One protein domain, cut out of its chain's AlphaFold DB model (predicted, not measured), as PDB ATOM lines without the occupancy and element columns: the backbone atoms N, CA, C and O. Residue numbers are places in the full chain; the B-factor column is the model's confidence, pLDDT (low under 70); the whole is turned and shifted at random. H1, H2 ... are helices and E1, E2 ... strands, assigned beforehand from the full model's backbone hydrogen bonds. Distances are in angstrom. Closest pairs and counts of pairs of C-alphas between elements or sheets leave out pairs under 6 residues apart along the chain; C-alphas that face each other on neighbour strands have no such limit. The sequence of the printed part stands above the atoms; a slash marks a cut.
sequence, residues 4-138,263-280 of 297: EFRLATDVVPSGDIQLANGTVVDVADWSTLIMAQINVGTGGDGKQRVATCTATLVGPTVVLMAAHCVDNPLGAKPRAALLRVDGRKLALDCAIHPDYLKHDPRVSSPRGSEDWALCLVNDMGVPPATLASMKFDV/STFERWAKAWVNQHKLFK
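What this domain is: This is residues 4 to 138 and 263 to 280 of the 297 residues of the protein "Peptidase S1 domain-containing protein" of Deltaproteobacteria bacterium RIFCSPLOWO2_02_FULL_53_8 (UniProt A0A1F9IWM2). A small closed barrel of seven strands makes the core, and the hairpin of its two longest strands, E2 and E3, runs on beyond the ring as a two-stranded arm with Asp 45 at its tip. One longer helix, H6, covers part of the barrel's outside over E7; five short helices lie about the barrel, and residues 18 to 23, in the loop between H1 and H2, stick out. The printed part has 153 residues, with six named helices and seven named strands in the order E1 H1 H2 E2 E3 E4 H3 E5 E6 H4 E7 H5 H6, of mixed class, helices and strands. Round the ring run E1, E2, E3, E4, E7, E6, E5 and back to E1, antiparallel but for the parallel pair E5 and E1. The whole is compact, with a radius of gyration of the C-alphas of 16.1 A and spans of 47 by 41 by 30 A.

How they stand to each other: Begin at E1, residues 4 to 7; on one side of it is E2, residues 33 to 42, where N 6 and O 35 are within hydrogen-bond range at 2.9 A. H1, residues 8 to 11, is on the barrel, outside it, at a height over the sheet of 7.6 A and over none of the strands. H1 touches H2, residues 27 to 30; their closest C-alphas are those of Thr 9 and Val 27, 6.0 A apart. H2 is only just not on the barrel, with 4 pairs of C-alphas within 10 A. E2, E3, residues 48 to 59, and E4, residues 62 to 65, form a meander, each strand the antiparallel neighbour of the one before. Look at N 38 and O 51, 2.7 A, in the hairpin E2 and E3, and at N 64 and O 56, 2.8 A, in the hairpin E3 and E4. The pairing is staggered: E3 pairs with E2 over residues 48 to 56 and with E4 over 56 to 59. H3, residues 67 to 70, is on the barrel, outside it, at a height over the sheet of 5.1 A. E5, residues 81 to 85, is parallel to E1 at 32 degrees, with N 5 and O 82 2.8 A apart. E5 and E6, residues 88 to 96, form a hairpin, with N 90 and O 83 at 2.8 A. H4, residues 98 to 102, is not on the barrel; it is close to H3 but not clearly touching, with the closest C-alphas, those of Ala 67 and Tyr 100, 7.5 A apart. E7, residues 117 to 122, has E4 on one side, with N 63 and O 119 at 2.9 A, and E6 on the other, with N 95 and O 118 at 2.8 A. H5, residues 129 to 133, is on the barrel; the C-alphas of Val 85 and Thr 130, the closest of E5 and H5, are 7.4 A apart. H6, residues 263 to 275, is on the barrel, outside it and over E7, along the strands at 21 degrees to E7 on the local plane, which is only just fitted, to 6 C-alphas. In H4, H5 and H6 every O i to N i+4 pair is within hydrogen-bond range; H1, H2 and H3 are too short for such a pair.

Where its parts are: Find C-alpha 4 at (80.835, 55.680, 52.497), where E1 begins. E2 runs 27.5 A, and E3 33.5 A to C-alpha 59 at (79.423, 41.837, 64.752). E6 measures 24.5 A and E7 15.6 A. H6 runs 18.0 A, to C-alpha 275 at (62.843, 42.167, 63.382).

The domain as a whole: The two C-alphas farthest apart, those of Asp 45 and Leu 278, are 48.6 A apart. Residues 139 to 262 are not printed, and C-alphas 138 and 263 are 16.5 A apart across this cut. The links H1 to H2 and H4 to E7 are long. Mean pLDDT of the printed part is 91.6; residues 12 to 18 are under 70.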
ATOM      1  N   GLU A   4      79.980  56.855  52.716       95.44
ATOM      2  CA  GLU A   4      80.835  55.680  52.497       95.44
ATOM      3  C   GLU A   4      81.761  55.497  53.702       95.44
ATOM      4  O   GLU A   4      82.675  56.293  53.906       95.44
ATOM      5  N   PHE A   5      81.510  54.446  54.479       96.00
ATOM      6  CA  PHE A   5      82.391  53.962  55.530       96.00
ATOM      7  C   PHE A   5      83.457  53.031  54.954       96.00
ATOM      8  O   PHE A   5      83.216  52.302  53.989       96.00
ATOM      9  N   ARG A   6      84.630  53.025  55.576       95.44
ATOM     10  CA  ARG A   6      85.754  52.130  55.281       95.44
ATOM     11  C   ARG A   6      86.359  51.640  56.586       95.44
ATOM     12  O   ARG A   6      86.242  52.341  57.591       95.44
ATOM     13  N   LEU A   7      87.002  50.472  56.567       93.81
ATOM     14  CA  LEU A   7      87.773  50.017  57.721       93.81
ATOM     15  C   LEU A   7      88.826  51.054  58.078       93.81
ATOM     16  O   LEU A   7      89.424  51.657  57.184       93.81
ATOM     17  N   ALA A   8      89.056  51.225  59.377       88.44
ATOM     18  CA  ALA A   8      90.123  52.070  59.868       88.44
ATOM     19  C   ALA A   8      91.433  51.743  59.163       88.44
ATOM     20  O   ALA A   8      91.941  52.567  58.419       88.44
ATOM     21  N   THR A   9      91.865  50.490  59.233       85.88
ATOM     22  CA  THR A   9      93.085  49.975  58.597       85.88
ATOM     23  C   THR A   9      93.249  50.299  57.105       85.88
ATOM     24  O   THR A   9      94.371  50.266  56.614       85.88
ATOM     25  N   ASP A  10      92.170  50.622  56.379       83.88
ATOM     26  CA  ASP A  10      92.203  50.896  54.936       83.88
ATOM     27  C   ASP A  10      92.330  52.391  54.593       83.88
ATOM     28  O   ASP A  10      92.732  52.744  53.482       83.88
ATOM     29  N   VAL A  11      91.919  53.287  55.496       78.56
ATOM     30  CA  VAL A  11      91.925  54.754  55.265       78.56
ATOM     31  C   VAL A  11      92.950  55.496  56.098       78.56
ATOM     32  O   VAL A  11      93.211  56.676  55.870       78.56
ATOM     33  N   VAL A  12      93.513  54.775  57.048       67.19
ATOM     34  CA  VAL A  12      94.371  55.239  58.107       67.19
ATOM     35  C   VAL A  12      95.767  54.683  57.831       67.19
ATOM     36  O   VAL A  12      95.965  53.474  57.967       67.19
ATOM     37  N   PRO A  13      96.742  55.503  57.405       62.62
ATOM     38  CA  PRO A  13      98.147  55.105  57.461       62.62
ATOM     39  C   PRO A  13      98.489  54.536  58.852       62.62
ATOM     40  O   PRO A  13      97.888  54.931  59.846       62.62
ATOM     41  N   SER A  14      99.411  53.571  58.947       46.16
ATOM     42  CA  SER A  14      99.774  52.930  60.224       46.16
ATOM     43  C   SER A  14     100.109  53.988  61.291       46.16
ATOM     44  O   SER A  14     101.180  54.595  61.220       46.16
ATOM     45  N   GLY A  15      99.182  54.212  62.237       46.44
ATOM     46  CA  GLY A  15      99.250  55.272  63.252       46.44
ATOM     47  C   GLY A  15      98.023  56.196  63.406       46.44
ATOM     48  O   GLY A  15      98.140  57.141  64.191       46.44
ATOM     49  N   ASP A  16      96.874  55.981  62.718       39.97
ATOM     50  CA  ASP A  16      95.901  57.074  62.439       39.97
ATOM     51  C   ASP A  16      94.404  57.014  63.005       39.97
ATOM     52  O   ASP A  16      93.892  55.917  63.093       39.97
ATOM     53  N   ILE A  17      93.697  58.123  63.431       48.94
ATOM     54  CA  ILE A  17      92.374  58.303  64.203       48.94
ATOM     55  C   ILE A  17      92.324  59.374  65.384       48.94
ATOM     56  O   ILE A  17      92.605  59.094  66.525       48.94
ATOM     57  N   GLN A  18      91.923  60.644  65.215       67.75
ATOM     58  CA  GLN A  18      92.070  61.721  66.238       67.75
ATOM     59  C   GLN A  18      91.039  61.950  67.381       67.75
ATOM     60  O   GLN A  18      89.878  62.247  67.150       67.75
ATOM     61  N   LEU A  19      91.545  62.025  68.612       77.75
ATOM     62  CA  LEU A  19      90.928  62.537  69.841       77.75
ATOM     63  C   LEU A  19      91.801  63.710  70.323       77.75
ATOM     64  O   LEU A  19      93.032  63.588  70.287       77.75
ATOM     65  N   ALA A  20      91.229  64.830  70.777       80.00
ATOM     66  CA  ALA A  20      92.047  65.922  71.315       80.00
ATOM     67  C   ALA A  20      92.821  65.426  72.547       80.00
ATOM     68  O   ALA A  20      92.263  64.677  73.338       80.00
ATOM     69  N   ASN A  21      94.100  65.791  72.681       84.38
ATOM     70  CA  ASN A  21      94.985  65.413  73.801       84.38
ATOM     71  C   ASN A  21      95.123  63.904  74.102       84.38
ATOM     72  O   ASN A  21      95.575  63.536  75.183       84.38
ATOM     73  N   GLY A  22      94.766  63.020  73.166       84.62
ATOM     74  CA  GLY A  22      94.982  61.578  73.313       84.62
ATOM     75  C   GLY A  22      96.372  61.103  72.861       84.62
ATOM     76  O   GLY A  22      97.117  61.815  72.180       84.62
ATOM     77  N   THR A  23      96.691  59.853  73.190       89.69
ATOM     78  CA  THR A  23      97.956  59.175  72.864       89.69
ATOM     79  C   THR A  23      97.834  58.356  71.588       89.69
ATOM     80  O   THR A  23      96.846  57.645  71.417       89.69
ATOM     81  N   VAL A  24      98.852  58.415  70.718       88.88
ATOM     82  CA  VAL A  24      98.842  57.704  69.432       88.88
ATOM     83  C   VAL A  24      98.935  56.178  69.611       88.88
ATOM     84  O   VAL A  24      99.790  55.723  70.367       88.88
ATOM     85  N   VAL A  25      98.122  55.385  68.900       89.56
ATOM     86  CA  VAL A  25      98.170  53.906  68.926       89.56
ATOM     87  C   VAL A  25      98.111  53.262  67.535       89.56
ATOM     88  O   VAL A  25      97.842  53.916  66.530       89.56
ATOM     89  N   ASP A  26      98.397  51.960  67.468       90.06
ATOM     90  CA  ASP A  26      98.344  51.176  66.231       90.06
ATOM     91  C   ASP A  26      96.892  50.853  65.852       90.06
ATOM     92  O   ASP A  26      96.182  50.184  66.601       90.06
ATOM     93  N   VAL A  27      96.458  51.289  64.667       88.69
ATOM     94  CA  VAL A  27      95.109  51.039  64.137       88.69
ATOM     95  C   VAL A  27      94.762  49.555  64.010       88.69
ATOM     96  O   VAL A  27      93.587  49.197  64.109       88.69
ATOM     97  N   ALA A  28      95.751  48.672  63.847       91.06
ATOM     98  CA  ALA A  28      95.508  47.235  63.770       91.06
ATOM     99  C   ALA A  28      94.876  46.671  65.059       91.06
ATOM    100  O   ALA A  28      94.076  45.736  64.987       91.06
ATOM    101  N   ASP A  29      95.143  47.284  66.220       92.19
ATOM    102  CA  ASP A  29      94.540  46.910  67.509       92.19
ATOM    103  C   ASP A  29      93.058  47.365  67.624       92.19
ATOM    104  O   ASP A  29      92.344  47.026  68.578       92.19
ATOM    105  N   TRP A  30      92.553  48.109  66.632       93.75
ATOM    106  CA  TRP A  30      91.213  48.713  66.580       93.75
ATOM    107  C   TRP A  30      90.464  48.348  65.292       93.75
ATOM    108  O   TRP A  30      89.743  49.159  64.715       93.75
ATOM    109  N   SER A  31      90.612  47.097  64.848       94.88
ATOM    110  CA  SER A  31      90.119  46.596  63.554       94.88
ATOM    111  C   SER A  31      88.604  46.714  63.323       94.88
ATOM    112  O   SER A  31      88.147  46.630  62.187       94.88
ATOM    113  N   THR A  32      87.815  46.864  64.385       96.94
ATOM    114  CA  THR A  32      86.352  47.026  64.345       96.94
ATOM    115  C   THR A  32      85.920  48.452  64.013       96.94
ATOM    116  O   THR A  32      84.753  48.666  63.676       96.94
ATOM    117  N   LEU A  33      86.823  49.430  64.114       96.44
ATOM    118  CA  LEU A  33      86.523  50.819  63.805       96.44
ATOM    119  C   LEU A  33      86.396  51.018  62.298       96.44
ATOM    120  O   LEU A  33      87.207  50.536  61.503       96.44
ATOM    121  N   ILE A  34      85.389  51.790  61.912       95.94
ATOM    122  CA  ILE A  34      85.181  52.228  60.537       95.94
ATOM    123  C   ILE A  34      84.957  53.739  60.510       95.94
ATOM    124  O   ILE A  34      84.426  54.316  61.459       95.94
ATOM    125  N   MET A  35      85.337  54.388  59.414       93.50
ATOM    126  CA  MET A  35      85.216  55.838  59.244       93.50
ATOM    127  C   MET A  35      84.545  56.194  57.941       93.50
ATOM    128  O   MET A  35      84.809  55.577  56.909       93.50
ATOM    129  N   ALA A  36      83.752  57.256  57.981       92.38
ATOM    130  CA  ALA A  36      83.221  57.911  56.807       92.38
ATOM    131  C   ALA A  36      83.731  59.345  56.694       92.38
ATOM    132  O   ALA A  36      83.783  60.086  57.674       92.38
ATOM    133  N   GLN A  37      84.028  59.742  55.460       85.44
ATOM    134  CA  GLN A  37      84.176  61.135  55.058       85.44
ATOM    135  C   GLN A  37      82.927  61.540  54.277       85.44
ATOM    136  O   GLN A  37      82.566  60.922  53.274       85.44
ATOM    137  N   ILE A  38      82.242  62.568  54.764       83.62
ATOM    138  CA  ILE A  38      80.966  63.057  54.258       83.62
ATOM    139  C   ILE A  38      81.212  64.432  53.654       83.62
ATOM    140  O   ILE A  38      81.511  65.388  54.365       83.62
ATOM    141  N   ASN A  39      81.053  64.555  52.340       79.88
ATOM    142  CA  ASN A  39      81.109  65.858  51.687       79.88
ATOM    143  C   ASN A  39      79.874  66.669  52.096       79.88
ATOM    144  O   ASN A  39      78.760  66.366  51.672       79.88
ATOM    145  N   VAL A  40      80.066  67.705  52.915       81.06
ATOM    146  CA  VAL A  40      78.982  68.584  53.391       81.06
ATOM    147  C   VAL A  40      78.823  69.842  52.531       81.06
ATOM    148  O   VAL A  40      78.077  70.751  52.881       81.06
ATOM    149  N   GLY A  41      79.493  69.876  51.378       80.44
ATOM    150  CA  GLY A  41      79.410  70.945  50.387       80.44
ATOM    151  C   GLY A  41      80.713  71.725  50.260       80.44
ATOM    152  O   GLY A  41      81.776  71.267  50.675       80.44
ATOM    153  N   THR A  42      80.618  72.909  49.668       81.38
ATOM    154  CA  THR A  42      81.741  73.831  49.485       81.38
ATOM    155  C   THR A  42      81.525  75.039  50.389       81.38
ATOM    156  O   THR A  42      80.428  75.595  50.420       81.38
ATOM    157  N   GLY A  43      82.541  75.418  51.162       77.88
ATOM    158  CA  GLY A  43      82.513  76.630  51.973       77.88
ATOM    159  C   GLY A  43      82.467  77.896  51.116       77.88
ATOM    160  O   GLY A  43      82.717  77.860  49.912       77.88
ATOM    161  N   GLY A  44      82.182  79.041  51.746       75.50
ATOM    162  CA  GLY A  44      82.230  80.349  51.071       75.50
ATOM    163  C   GLY A  44      83.622  80.721  50.539       75.50
ATOM    164  O   GLY A  44      83.742  81.602  49.697       75.50
ATOM    165  N   ASP A  45      84.660  80.016  50.989       82.94
ATOM    166  CA  ASP A  45      86.047  80.098  50.528       82.94
ATOM    167  C   ASP A  45      86.352  79.189  49.322       82.94
ATOM    168  O   ASP A  45      87.503  79.074  48.904       82.94
ATOM    169  N   GLY A  46      85.347  78.500  48.772       83.00
ATOM    170  CA  GLY A  46      85.517  77.584  47.645       83.00
ATOM    171  C   GLY A  46      86.139  76.232  48.013       83.00
ATOM    172  O   GLY A  46      86.298  75.385  47.132       83.00
ATOM    173  N   LYS A  47      86.465  75.978  49.290       79.69
ATOM    174  CA  LYS A  47      87.033  74.696  49.730       79.69
ATOM    175  C   LYS A  47      85.935  73.684  50.029       79.69
ATOM    176  O   LYS A  47      84.921  74.010  50.646       79.69
ATOM    177  N   GLN A  48      86.143  72.430  49.625       77.75
ATOM    178  CA  GLN A  48      85.255  71.344  50.040       77.75
ATOM    179  C   GLN A  48      85.323  71.166  51.555       77.75
ATOM    180  O   GLN A  48      86.398  71.019  52.135       77.75
ATOM    181  N   ARG A  49      84.152  71.152  52.185       77.62
ATOM    182  CA  ARG A  49      83.991  70.825  53.593       77.62
ATOM    183  C   ARG A  49      83.662  69.346  53.705       77.62
ATOM    184  O   ARG A  49      82.716  68.855  53.084       77.62
ATOM    185  N   VAL A  50      84.449  68.654  54.512       79.12
ATOM    186  CA  VAL A  50      84.282  67.233  54.797       79.12
ATOM    187  C   VAL A  50      83.956  67.107  56.277       79.12
ATOM    188  O   VAL A  50      84.751  67.518  57.115       79.12
ATOM    189  N   ALA A  51      82.781  66.572  56.591       83.50
ATOM    190  CA  ALA A  51      82.491  66.071  57.925       83.50
ATOM    191  C   ALA A  51      82.981  64.628  58.025       83.50
ATOM    192  O   ALA A  51      83.004  63.901  57.031       83.50
ATOM    193  N   THR A  52      83.351  64.197  59.217       88.38
ATOM    194  CA  THR A  52      83.715  62.809  59.483       88.38
ATOM    195  C   THR A  52      82.720  62.187  60.451       88.38
ATOM    196  O   THR A  52      82.072  62.877  61.233       88.38
ATOM    197  N   CYS A  53      82.556  60.876  60.348       93.12
ATOM    198  CA  CYS A  53      81.905  60.066  61.366       93.12
ATOM    199  C   CYS A  53      82.728  58.804  61.561       93.12
ATOM    200  O   CYS A  53      83.256  58.238  60.600       93.12
ATOM    201  N   THR A  54      82.780  58.346  62.798       94.81
ATOM    202  CA  THR A  54      83.315  57.047  63.182       94.81
ATOM    203  C   THR A  54      82.144  56.100  63.451       94.81
ATOM    204  O   THR A  54      81.013  56.522  63.675       94.81
ATOM    205  N   ALA A  55      82.379  54.802  63.373       96.94
ATOM    206  CA  ALA A  55      81.428  53.779  63.775       96.94
ATOM    207  C   ALA A  55      82.178  52.512  64.190       96.94
ATOM    208  O   ALA A  55      83.377  52.381  63.937       96.94
ATOM    209  N   THR A  56      81.471  51.574  64.819       98.19
ATOM    210  CA  THR A  56      82.061  50.311  65.279       98.19
ATOM    211  C   THR A  56      81.294  49.123  64.727       98.19
ATOM    212  O   THR A  56      80.071  49.044  64.849       98.19
ATOM    213  N   LEU A  57      82.009  48.160  64.156       98.38
ATOM    214  CA  LEU A  57      81.474  46.835  63.876       98.38
ATOM    215  C   LEU A  57      81.300  46.084  65.202       98.38
ATOM    216  O   LEU A  57      82.273  45.756  65.880       98.38
ATOM    217  N   VAL A  58      80.051  45.804  65.566       98.56
ATOM    218  CA  VAL A  58      79.679  45.070  66.796       98.56
ATOM    219  C   VAL A  58      79.322  43.609  66.507       98.56
ATOM    220  O   VAL A  58      78.840  42.880  67.372       98.56
ATOM    221  N   GLY A  59      79.561  43.186  65.271       97.88
ATOM    222  CA  GLY A  59      79.423  41.837  64.752       97.88
ATOM    223  C   GLY A  59      79.668  41.828  63.239       97.88
ATOM    224  O   GLY A  59      79.775  42.892  62.627       97.88
ATOM    225  N   PRO A  60      79.707  40.645  62.604       96.75
ATOM    226  CA  PRO A  60      80.013  40.505  61.176       96.75
ATOM    227  C   PRO A  60      78.999  41.193  60.261       96.75
ATOM    228  O   PRO A  60      79.322  41.541  59.129       96.75
ATOM    229  N   THR A  61      77.774  41.386  60.749       97.31
ATOM    230  CA  THR A  61      76.654  41.921  59.974       97.31
ATOM    231  C   THR A  61      76.052  43.184  60.579       97.31
ATOM    232  O   THR A  61      75.030  43.649  60.080       97.31
ATOM    233  N   VAL A  62      76.636  43.754  61.642       98.44
ATOM    234  CA  VAL A  62      76.044  44.907  62.337       98.44
ATOM    235  C   VAL A  62      77.079  45.972  62.674       98.44
ATOM    236  O   VAL A  62      78.102  45.706  63.306       98.44
ATOM    237  N   VAL A  63      76.751  47.205  62.299       98.62
ATOM    238  CA  VAL A  63      77.465  48.425  62.678       98.62
ATOM    239  C   VAL A  63      76.649  49.177  63.729       98.62
ATOM    240  O   VAL A  63      75.453  49.400  63.539       98.62
ATOM    241  N   LEU A  64      77.305  49.600  64.808       98.81
ATOM    242  CA  LEU A  64      76.797  50.559  65.786       98.81
ATOM    243  C   LEU A  64      77.436  51.927  65.527       98.81
ATOM    244  O   LEU A  64      78.654  52.026  65.370       98.81
ATOM    245  N   MET A  65      76.619  52.976  65.489       98.31
ATOM    246  CA  MET A  65      77.078  54.354  65.295       98.31
ATOM    247  C   MET A  65      76.111  55.363  65.915       98.31
ATOM    248  O   MET A  65      75.070  54.988  66.460       98.31
ATOM    249  N   ALA A  66      76.440  56.650  65.797       98.00
ATOM    250  CA  ALA A  66      75.562  57.729  66.214       98.00
ATOM    251  C   ALA A  66      74.426  57.913  65.204       98.00
ATOM    252  O   ALA A  66      74.651  57.846  63.991       98.00
ATOM    253  N   ALA A  67      73.209  58.172  65.681       98.06
ATOM    254  CA  ALA A  67      72.061  58.410  64.812       98.06
ATOM    255  C   ALA A  67      72.299  59.597  63.877       98.06
ATOM    256  O   ALA A  67      72.044  59.490  62.677       98.06
ATOM    257  N   HIS A  68      72.850  60.696  64.392       96.38
ATOM    258  CA  HIS A  68      73.077  61.912  63.613       96.38
ATOM    259  C   HIS A  68      74.059  61.721  62.442       96.38
ATOM    260  O   HIS A  68      74.027  62.500  61.489       96.38
ATOM    261  N   CYS A  69      74.890  60.670  62.460       95.75
ATOM    262  CA  CYS A  69      75.759  60.336  61.332       95.75
ATOM    263  C   CYS A  69      74.959  59.910  60.095       95.75
ATOM    264  O   CYS A  69      75.338  60.246  58.974       95.75
ATOM    265  N   VAL A  70      73.836  59.211  60.286       96.62
ATOM    266  CA  VAL A  70      72.959  58.721  59.207       96.62
ATOM    267  C   VAL A  70      71.611  59.435  59.159       96.62
ATOM    268  O   VAL A  70      70.814  59.184  58.259       96.62
ATOM    269  N   ASP A  71      71.345  60.358  60.074       96.38
ATOM    270  CA  ASP A  71      70.114  61.133  60.103       96.38
ATOM    271  C   ASP A  71      69.975  62.050  58.879       96.38
ATOM    272  O   ASP A  71      70.898  62.757  58.467       96.38
ATOM    273  N   ASN A  72      68.781  62.069  58.294       94.81
ATOM    274  CA  ASN A  72      68.403  63.025  57.270       94.81
ATOM    275  C   ASN A  72      67.372  63.997  57.865       94.81
ATOM    276  O   ASN A  72      66.179  63.702  57.815       94.81
ATOM    277  N   PRO A  73      67.789  65.159  58.405       91.06
ATOM    278  CA  PRO A  73      66.885  66.064  59.119       91.06
ATOM    279  C   PRO A  73      65.721  66.585  58.267       91.06
ATOM    280  O   PRO A  73      64.699  66.992  58.808       91.06
ATOM    281  N   LEU A  74      65.854  66.542  56.940       90.94
ATOM    282  CA  LEU A  74      64.838  66.994  55.988       90.94
ATOM    283  C   LEU A  74      64.127  65.835  55.272       90.94
ATOM    284  O   LEU A  74      63.360  66.068  54.340       90.94
ATOM    285  N   GLY A  75      64.401  64.583  55.649       91.06
ATOM    286  CA  GLY A  75      63.866  63.404  54.977       91.06
ATOM    287  C   GLY A  75      63.240  62.397  55.933       91.06
ATOM    288  O   GLY A  75      63.571  62.323  57.108       91.06
ATOM    289  N   ALA A  76      62.348  61.569  55.392       89.38
ATOM    290  CA  ALA A  76      61.664  60.522  56.153       89.38
ATOM    291  C   ALA A  76      62.522  59.265  56.395       89.38
ATOM    292  O   ALA A  76      62.119  58.377  57.139       89.38
ATOM    293  N   LYS A  77      63.673  59.149  55.721       94.94
ATOM    294  CA  LYS A  77      64.550  57.973  55.774       94.94
ATOM    295  C   LYS A  77      65.978  58.385  56.119       94.94
ATOM    296  O   LYS A  77      66.395  59.455  55.665       94.94
ATOM    297  N   PRO A  78      66.739  57.527  56.823       96.50
ATOM    298  CA  PRO A  78      68.172  57.717  56.997       96.50
ATOM    299  C   PRO A  78      68.887  57.926  55.658       96.50
ATOM    300  O   PRO A  78      68.461  57.432  54.607       96.50
ATOM    301  N   ARG A  79      69.992  58.668  55.690       95.44
ATOM    302  CA  ARG A  79      70.917  58.809  54.566       95.44
ATOM    303  C   ARG A  79      71.399  57.419  54.161       95.44
ATOM    304  O   ARG A  79      71.753  56.608  55.011       95.44
ATOM    305  N   ALA A  80      71.448  57.165  52.856       96.31
ATOM    306  CA  ALA A  80      72.030  55.931  52.343       96.31
ATOM    307  C   ALA A  80      73.482  55.815  52.822       96.31
ATOM    308  O   ALA A  80      74.250  56.770  52.684       96.31
ATOM    309  N   ALA A  81      73.857  54.657  53.350       97.25
ATOM    310  CA  ALA A  81      75.206  54.392  53.820       97.25
ATOM    311  C   ALA A  81      75.762  53.117  53.176       97.25
ATOM    312  O   ALA A  81      75.022  52.205  52.800       97.25
ATOM    313  N   LEU A  82      77.077  53.086  52.998       97.75
ATOM    314  CA  LEU A  82      77.824  51.994  52.388       97.75
ATOM    315  C   LEU A  82      79.007  51.645  53.290       97.75
ATOM    316  O   LEU A  82      79.624  52.547  53.845       97.75
ATOM    317  N   LEU A  83      79.366  50.370  53.370       97.75
ATOM    318  CA  LEU A  83      80.638  49.905  53.915       97.75
ATOM    319  C   LEU A  83      81.497  49.380  52.770       97.75
ATOM    320  O   LEU A  83      81.084  48.476  52.041       97.75
ATOM    321  N   ARG A  84      82.699  49.927  52.611       97.38
ATOM    322  CA  ARG A  84      83.706  49.384  51.709       97.38
ATOM    323  C   ARG A  84      84.709  48.540  52.486       97.38
ATOM    324  O   ARG A  84      85.316  49.030  53.432       97.38
ATOM    325  N   VAL A  85      84.869  47.296  52.053       96.75
ATOM    326  CA  VAL A  85      85.760  46.290  52.649       96.75
ATOM    327  C   VAL A  85      86.098  45.245  51.587       96.75
ATOM    328  O   VAL A  85      85.238  44.900  50.776       96.75
ATOM    329  N   ASP A  86      87.347  44.778  51.538       95.75
ATOM    330  CA  ASP A  86      87.843  43.804  50.547       95.75
ATOM    331  C   ASP A  86      87.505  44.191  49.091       95.75
ATOM    332  O   ASP A  86      87.090  43.371  48.274       95.75
ATOM    333  N   GLY A  87      87.578  45.490  48.773       94.69
ATOM    334  CA  GLY A  87      87.212  46.034  47.458       94.69
ATOM    335  C   GLY A  87      85.707  46.034  47.135       94.69
ATOM    336  O   GLY A  87      85.302  46.613  46.124       94.69
ATOM    337  N   ARG A  88      84.855  45.454  47.989       96.12
ATOM    338  CA  ARG A  88      83.391  45.425  47.841       96.12
ATOM    339  C   ARG A  88      82.766  46.694  48.411       96.12
ATOM    340  O   ARG A  88      83.315  47.298  49.323       96.12
ATOM    341  N   LYS A  89      81.590  47.074  47.901       97.06
ATOM    342  CA  LYS A  89      80.699  48.067  48.520       97.06
ATOM    343  C   LYS A  89      79.439  47.361  48.998       97.06
ATOM    344  O   LYS A  89      78.689  46.836  48.180       97.06
ATOM    345  N   LEU A  90      79.222  47.349  50.301       97.44
ATOM    346  CA  LEU A  90      78.080  46.718  50.948       97.44
ATOM    347  C   LEU A  90      77.096  47.801  51.369       97.44
ATOM    348  O   LEU A  90      77.505  48.805  51.947       97.44
ATOM    349  N   ALA A  91      75.813  47.617  51.077       97.75
ATOM    350  CA  ALA A  91      74.795  48.544  51.557       97.75
ATOM    351  C   ALA A  91      74.624  48.402  53.072       97.75
ATOM    352  O   ALA A  91      74.619  47.286  53.595       97.75
ATOM    353  N   LEU A  92      74.476  49.533  53.757       98.19
ATOM    354  CA  LEU A  92      74.115  49.590  55.165       98.19
ATOM    355  C   LEU A  92      72.637  49.972  55.274       98.19
ATOM    356  O   LEU A  92      72.259  51.089  54.917       98.19
ATOM    357  N   ASP A  93      71.813  49.040  55.750       97.75
ATOM    358  CA  ASP A  93      70.403  49.300  56.049       97.75
ATOM    359  C   ASP A  93      70.269  49.736  57.511       97.75
ATOM    360  O   ASP A  93      70.406  48.930  58.433       97.75
ATOM    361  N   CYS A  94      70.112  51.042  57.717       98.25
ATOM    362  CA  CYS A  94      70.204  51.674  59.028       98.25
ATOM    363  C   CYS A  94      68.832  51.922  59.652       98.25
ATOM    364  O   CYS A  94      67.950  52.516  59.035       98.25
ATOM    365  N   ALA A  95      68.700  51.574  60.931       98.31
ATOM    366  CA  ALA A  95      67.603  51.996  61.787       98.31
ATOM    367  C   ALA A  95      68.118  52.974  62.847       98.31
ATOM    368  O   ALA A  95      69.051  52.667  63.591       98.31
ATOM    369  N   ILE A  96      67.482  54.141  62.927       98.56
ATOM    370  CA  ILE A  96      67.710  55.135  63.980       98.56
ATOM    371  C   ILE A  96      66.765  54.835  65.148       98.56
ATOM    372  O   ILE A  96      65.619  54.434  64.926       98.56
ATOM    373  N   HIS A  97      67.229  55.025  66.386       98.12
ATOM    374  CA  HIS A  97      66.372  54.879  67.560       98.12
ATOM    375  C   HIS A  97      65.127  55.787  67.445       98.12
ATOM    376  O   HIS A  97      65.263  56.980  67.172       98.12
ATOM    377  N   PRO A  98      63.898  55.279  67.656       97.31
ATOM    378  CA  PRO A  98      62.684  56.060  67.410       97.31
ATOM    379  C   PRO A  98      62.572  57.303  68.299       97.31
ATOM    380  O   PRO A  98      62.078  58.324  67.830       97.31
ATOM    381  N   ASP A  99      63.056  57.255  69.545       96.06
ATOM    382  CA  ASP A  99      63.000  58.422  70.439       96.06
ATOM    383  C   ASP A  99      63.904  59.567  69.966       96.06
ATOM    384  O   ASP A  99      63.516  60.723  70.094       96.06
ATOM    385  N   TYR A 100      65.019  59.273  69.285       96.81
ATOM    386  CA  TYR A 100      65.848  60.303  68.654       96.81
ATOM    387  C   TYR A 100      65.066  61.093  67.591       96.81
ATOM    388  O   TYR A 100      65.207  62.309  67.474       96.81
ATOM    389  N   LEU A 101      64.204  60.411  66.827       96.62
ATOM    390  CA  LEU A 101      63.412  61.017  65.751       96.62
ATOM    391  C   LEU A 101      62.193  61.807  66.250       96.62
ATOM    392  O   LEU A 101      61.599  62.534  65.454       96.62
ATOM    393  N   LYS A 102      61.811  61.675  67.528       95.38
ATOM    394  CA  LYS A 102      60.725  62.463  68.140       95.38
ATOM    395  C   LYS A 102      61.139  63.903  68.433       95.38
ATOM    396  O   LYS A 102      60.273  64.763  68.552       95.38
ATOM    397  N   HIS A 103      62.439  64.147  68.567       94.69
ATOM    398  CA  HIS A 103      62.997  65.478  68.769       94.69
ATOM    399  C   HIS A 103      63.002  66.274  67.460       94.69
ATOM    400  O   HIS A 103      63.105  65.709  66.362       94.69
ATOM    401  N   ASP A 104      62.947  67.599  67.589       95.56
ATOM    402  CA  ASP A 104      62.991  68.506  66.445       95.56
ATOM    403  C   ASP A 104      64.243  68.260  65.585       95.56
ATOM    404  O   ASP A 104      65.342  68.079  66.127       95.56
ATOM    405  N   PRO A 105      64.123  68.270  64.244       95.56
ATOM    406  CA  PRO A 105      65.269  68.120  63.362       95.56
ATOM    407  C   PRO A 105      66.368  69.155  63.635       95.56
ATOM    408  O   PRO A 105      66.112  70.353  63.759       95.56
ATOM    409  N   ARG A 106      67.619  68.690  63.669       93.19
ATOM    410  CA  ARG A 106      68.819  69.514  63.856       93.19
ATOM    411  C   ARG A 106      69.792  69.257  62.708       93.19
ATOM    412  O   ARG A 106      69.974  68.120  62.286       93.19
ATOM    413  N   VAL A 107      70.391  70.319  62.168       85.19
ATOM    414  CA  VAL A 107      71.312  70.223  61.016       85.19
ATOM    415  C   VAL A 107      72.766  70.081  61.464       85.19
ATOM    416  O   VAL A 107      73.528  69.346  60.842       85.19
ATOM    417  N   SER A 108      73.146  70.784  62.530       81.38
ATOM    418  CA  SER A 108      74.528  70.902  63.012       81.38
ATOM    419  C   SER A 108      74.773  70.226  64.363       81.38
ATOM    420  O   SER A 108      75.882  70.294  64.883       81.38
ATOM    421  N   SER A 109      73.757  69.590  64.943       90.94
ATOM    422  CA  SER A 109      73.852  68.888  66.219       90.94
ATOM    423  C   SER A 109      72.996  67.622  66.187       90.94
ATOM    424  O   SER A 109      72.077  67.529  65.369       90.94
ATOM    425  N   PRO A 110      73.241  66.666  67.090       95.06
ATOM    426  CA  PRO A 110      72.282  65.605  67.362       95.06
ATOM    427  C   PRO A 110      70.922  66.174  67.793       95.06
ATOM    428  O   PRO A 110      70.846  67.280  68.343       95.06
ATOM    429  N   ARG A 111      69.847  65.414  67.557       95.81
ATOM    430  CA  ARG A 111      68.493  65.799  67.986       95.81
ATOM    431  C   ARG A 111      68.222  65.531  69.471       95.81
ATOM    432  O   ARG A 111      67.508  66.308  70.092       95.81
ATOM    433  N   GLY A 112      68.792  64.462  70.029       95.62
ATOM    434  CA  GLY A 112      68.579  64.042  71.416       95.62
ATOM    435  C   GLY A 112      69.564  62.964  71.869       95.62
ATOM    436  O   GLY A 112      70.350  62.460  71.064       95.62
ATOM    437  N   SER A 113      69.524  62.620  73.160       96.94
ATOM    438  CA  SER A 113      70.513  61.741  73.810       96.94
ATOM    439  C   SER A 113      70.468  60.277  73.373       96.94
ATOM    440  O   SER A 113      71.461  59.561  73.512       96.94
ATOM    441  N   GLU A 114      69.363  59.845  72.770       97.12
ATOM    442  CA  GLU A 114      69.176  58.527  72.163       97.12
ATOM    443  C   GLU A 114      69.850  58.418  70.789       97.12
ATOM    444  O   GLU A 114      69.315  57.816  69.858       97.12
ATOM    445  N   ASP A 115      71.021  59.035  70.651       98.06
ATOM    446  CA  ASP A 115      71.784  59.187  69.418       98.06
ATOM    447  C   ASP A 115      72.454  57.870  69.001       98.06
ATOM    448  O   ASP A 115      73.674  57.764  68.920       98.06
ATOM    449  N   TRP A 116      71.642  56.845  68.742       98.62
ATOM    450  CA  TRP A 116      72.066  55.521  68.298       98.62
ATOM    451  C   TRP A 116      71.444  55.161  66.954       98.62
ATOM    452  O   TRP A 116      70.237  55.311  66.730       98.62
ATOM    453  N   ALA A 117      72.261  54.570  66.093       98.69
ATOM    454  CA  ALA A 117      71.811  53.828  64.932       98.69
ATOM    455  C   ALA A 117      72.459  52.442  64.901       98.69
ATOM    456  O   ALA A 117      73.640  52.277  65.218       98.69
ATOM    457  N   LEU A 118      71.666  51.454  64.489       98.81
ATOM    458  CA  LEU A 118      72.133  50.120  64.131       98.81
ATOM    459  C   LEU A 118      71.962  49.955  62.629       98.81
ATOM    460  O   LEU A 118      70.870  50.176  62.105       98.81
ATOM    461  N   CYS A 119      73.029  49.563  61.943       98.69
ATOM    462  CA  CYS A 119      72.988  49.311  60.511       98.69
ATOM    463  C   CYS A 119      73.319  47.856  60.204       98.69
ATOM    464  O   CYS A 119      74.367  47.351  60.609       98.69
ATOM    465  N   LEU A 120      72.435  47.202  59.453       98.50
ATOM    466  CA  LEU A 120      72.668  45.874  58.913       98.50
ATOM    467  C   LEU A 120      73.605  45.975  57.707       98.50
ATOM    468  O   LEU A 120      73.335  46.716  56.761       98.50
ATOM    469  N   VAL A 121      74.687  45.204  57.726       98.19
ATOM    470  CA  VAL A 121      75.587  45.052  56.582       98.19
ATOM    471  C   VAL A 121      74.968  44.050  55.614       98.19
ATOM    472  O   VAL A 121      74.881  42.860  55.915       98.19
ATOM    473  N   ASN A 122      74.543  44.516  54.440       96.00
ATOM    474  CA  ASN A 122      74.047  43.636  53.390       96.00
ATOM    475  C   ASN A 122      75.219  43.054  52.588       96.00
ATOM    476  O   ASN A 122      75.730  43.671  51.649       96.00
ATOM    477  N   ASP A 123      75.641  41.854  52.971       91.81
ATOM    478  CA  ASP A 123      76.717  41.096  52.333       91.81
ATOM    479  C   ASP A 123      76.238  40.163  51.205       91.81
ATOM    480  O   ASP A 123      77.047  39.430  50.628       91.81
ATOM    481  N   MET A 124      74.942  40.203  50.868       89.38
ATOM    482  CA  MET A 124      74.291  39.318  49.895       89.38
ATOM    483  C   MET A 124      74.444  37.819  50.224       89.38
ATOM    484  O   MET A 124      74.384  36.976  49.330       89.38
ATOM    485  N   GLY A 125      74.642  37.477  51.501       89.44
ATOM    486  CA  GLY A 125      74.757  36.108  52.002       89.44
ATOM    487  C   GLY A 125      76.180  35.545  52.048       89.44
ATOM    488  O   GLY A 125      76.357  34.427  52.530       89.44
ATOM    489  N   VAL A 126      77.189  36.286  51.575       92.62
ATOM    490  CA  VAL A 126      78.602  35.882  51.661       92.62
ATOM    491  C   VAL A 126      79.416  37.019  52.282       92.62
ATOM    492  O   VAL A 126      79.696  38.009  51.587       92.62
ATOM    493  N   PRO A 127      79.840  36.899  53.555       93.88
ATOM    494  CA  PRO A 127      80.605  37.946  54.210       93.88
ATOM    495  C   PRO A 127      81.975  38.123  53.530       93.88
ATOM    496  O   PRO A 127      82.576  37.139  53.091       93.88
ATOM    497  N   PRO A 128      82.487  39.361  53.407       96.44
ATOM    498  CA  PRO A 128      83.884  39.615  53.054       96.44
ATOM    499  C   PRO A 128      84.839  38.843  53.969       96.44
ATOM    500  O   PRO A 128      84.538  38.652  55.149       96.44
ATOM    501  N   ALA A 129      85.994  38.436  53.441       96.81
ATOM    502  CA  ALA A 129      86.977  37.644  54.175       96.81
ATOM    503  C   ALA A 129      87.421  38.358  55.457       96.81
ATOM    504  O   ALA A 129      87.428  37.741  56.523       96.81
ATOM    505  N   THR A 130      87.674  39.668  55.374       96.69
ATOM    506  CA  THR A 130      88.075  40.472  56.531       96.69
ATOM    507  C   THR A 130      87.007  40.461  57.624       96.69
ATOM    508  O   THR A 130      87.331  40.226  58.787       96.69
ATOM    509  N   LEU A 131      85.724  40.624  57.274       96.56
ATOM    510  CA  LEU A 131      84.626  40.571  58.253       96.56
ATOM    511  C   LEU A 131      84.409  39.158  58.811       96.56
ATOM    512  O   LEU A 131      84.071  39.009  59.982       96.56
ATOM    513  N   ALA A 132      84.617  38.119  58.000       95.88
ATOM    514  CA  ALA A 132      84.449  36.730  58.418       95.88
ATOM    515  C   ALA A 132      85.509  36.280  59.443       95.88
ATOM    516  O   ALA A 132      85.205  35.458  60.307       95.88
ATOM    517  N   SER A 133      86.735  36.809  59.362       95.88
ATOM    518  CA  SER A 133      87.833  36.484  60.288       95.88
ATOM    519  C   SER A 133      87.963  37.429  61.487       95.88
ATOM    520  O   SER A 133      88.738  37.153  62.403       95.88
ATOM    521  N   MET A 134      87.256  38.561  61.476       96.44
ATOM    522  CA  MET A 134      87.371  39.595  62.504       96.44
ATOM    523  C   MET A 134      86.769  39.141  63.841       96.44
ATOM    524  O   MET A 134      85.781  38.409  63.890       96.44
ATOM    525  N   LYS A 135      87.359  39.621  64.943       96.94
ATOM    526  CA  LYS A 135      86.743  39.573  66.273       96.94
ATOM    527  C   LYS A 135      86.126  40.925  66.598       96.94
ATOM    528  O   LYS A 135      86.743  41.953  66.337       96.94
ATOM    529  N   PHE A 136      84.931  40.915  67.177       97.81
ATOM    530  CA  PHE A 136      84.135  42.127  67.361       97.81
ATOM    531  C   PHE A 136      84.065  42.566  68.820       97.81
ATOM    532  O   PHE A 136      83.992  41.736  69.732       97.81
ATOM    533  N   ASP A 137      84.055  43.883  69.016       97.19
ATOM    534  CA  ASP A 137      83.895  44.499  70.326       97.19
ATOM    535  C   ASP A 137      82.504  44.211  70.900       97.19
ATOM    536  O   ASP A 137      81.502  44.109  70.189       97.19
ATOM    537  N   VAL A 138      82.451  44.075  72.221       98.25
ATOM    538  CA  VAL A 138      81.237  43.718  72.956       98.25
ATOM    539  C   VAL A 138      80.545  44.978  73.457       98.25
ATOM    540  O   VAL A 138      81.147  45.783  74.166       98.25
ATOM    541  N   SER A 263      68.164  50.359  79.729       95.69
ATOM    542  CA  SER A 263      67.078  49.465  79.310       95.69
ATOM    543  C   SER A 263      66.386  49.889  78.005       95.69
ATOM    544  O   SER A 263      65.817  49.041  77.319       95.69
ATOM    545  N   THR A 264      66.419  51.177  77.648       96.06
ATOM    546  CA  THR A 264      65.848  51.690  76.397       96.06
ATOM    547  C   THR A 264      66.663  51.197  75.205       96.06
ATOM    548  O   THR A 264      66.104  50.520  74.339       96.06
ATOM    549  N   PHE A 265      67.982  51.416  75.214       97.75
ATOM    550  CA  PHE A 265      68.878  50.893  74.181       97.75
ATOM    551  C   PHE A 265      68.825  49.363  74.113       97.75
ATOM    552  O   PHE A 265      68.654  48.803  73.032       97.75
ATOM    553  N   GLU A 266      68.909  48.673  75.255       98.00
ATOM    554  CA  GLU A 266      68.903  47.208  75.297       98.00
ATOM    555  C   GLU A 266      67.629  46.614  74.673       98.00
ATOM    556  O   GLU A 266      67.707  45.719  73.824       98.00
ATOM    557  N   ARG A 267      66.444  47.110  75.067       98.00
ATOM    558  CA  ARG A 267      65.168  46.639  74.507       98.00
ATOM    559  C   ARG A 267      65.080  46.925  73.015       98.00
ATOM    560  O   ARG A 267      64.660  46.044  72.264       98.00
ATOM    561  N   TRP A 268      65.476  48.123  72.589       98.38
ATOM    562  CA  TRP A 268      65.457  48.502  71.180       98.38
ATOM    563  C   TRP A 268      66.396  47.629  70.342       98.38
ATOM    564  O   TRP A 268      65.954  47.055  69.351       98.38
ATOM    565  N   ALA A 269      67.645  47.433  70.771       98.62
ATOM    566  CA  ALA A 269      68.619  46.608  70.061       98.62
ATOM    567  C   ALA A 269      68.161  45.143  69.950       98.62
ATOM    568  O   ALA A 269      68.242  44.544  68.876       98.62
ATOM    569  N   LYS A 270      67.604  44.567  71.025       98.56
ATOM    570  CA  LYS A 270      67.025  43.210  70.993       98.56
ATOM    571  C   LYS A 270      65.823  43.118  70.052       98.56
ATOM    572  O   LYS A 270      65.715  42.162  69.285       98.56
ATOM    573  N   ALA A 271      64.922  44.100  70.091       98.50
ATOM    574  CA  ALA A 271      63.778  44.151  69.185       98.50
ATOM    575  C   ALA A 271      64.229  44.270  67.722       98.50
ATOM    576  O   ALA A 271      63.716  43.551  66.867       98.50
ATOM    577  N   TRP A 272      65.233  45.106  67.451       98.50
ATOM    578  CA  TRP A 272      65.822  45.281  66.128       98.50
ATOM    579  C   TRP A 272      66.429  43.977  65.594       98.50
ATOM    580  O   TRP A 272      66.109  43.573  64.476       98.50
ATOM    581  N   VAL A 273      67.214  43.257  66.409       98.50
ATOM    582  CA  VAL A 273      67.750  41.924  66.061       98.50
ATOM    583  C   VAL A 273      66.620  40.967  65.672       98.50
ATOM    584  O   VAL A 273      66.703  40.290  64.646       98.50
ATOM    585  N   ASN A 274      65.540  40.934  66.456       98.25
ATOM    586  CA  ASN A 274      64.404  40.046  66.206       98.25
ATOM    587  C   ASN A 274      63.640  40.398  64.919       98.25
ATOM    588  O   ASN A 274      63.228  39.494  64.188       98.25
ATOM    589  N   GLN A 275      63.469  41.689  64.622       98.00
ATOM    590  CA  GLN A 275      62.843  42.167  63.382       98.00
ATOM    591  C   GLN A 275      63.656  41.765  62.142       98.00
ATOM    592  O   GLN A 275      63.076  41.429  61.112       98.00
ATOM    593  N   HIS A 276      64.985  41.699  62.264       97.50
ATOM    594  CA  HIS A 276      65.903  41.360  61.174       97.50
ATOM    595  C   HIS A 276      66.381  39.899  61.206       97.50
ATOM    596  O   HIS A 276      67.355  39.554  60.539       97.50
ATOM    597  N   LYS A 277      65.700  39.001  61.934       96.12
ATOM    598  CA  LYS A 277      66.137  37.605  62.157       96.12
ATOM    599  C   LYS A 277      66.479  36.809  60.889       96.12
ATOM    600  O   LYS A 277      67.297  35.895  60.955       96.12
ATOM    601  N   LEU A 278      65.879  37.151  59.744       94.81
ATOM    602  CA  LEU A 278      66.168  36.516  58.451       94.81
ATOM    603  C   LEU A 278      67.627  36.714  58.012       94.81
ATOM    604  O   LEU A 278      68.197  35.828  57.385       94.81
ATOM    605  N   PHE A 279      68.243  37.826  58.415       95.12
ATOM    606  CA  PHE A 279      69.644  38.154  58.148       95.12
ATOM    607  C   PHE A 279      70.596  37.668  59.248       95.12
ATOM    608  O   PHE A 279      71.800  37.883  59.160       95.12
ATOM    609  N   LYS A 280      70.061  37.018  60.295       95.62
ATOM    610  CA  LYS A 280      70.813  36.514  61.457       95.62
ATOM    611  C   LYS A 280      71.790  37.561  62.033       95.62
ATOM    612  O   LYS A 280      72.974  37.255  62.187       95.62
TER     613      LYS A 280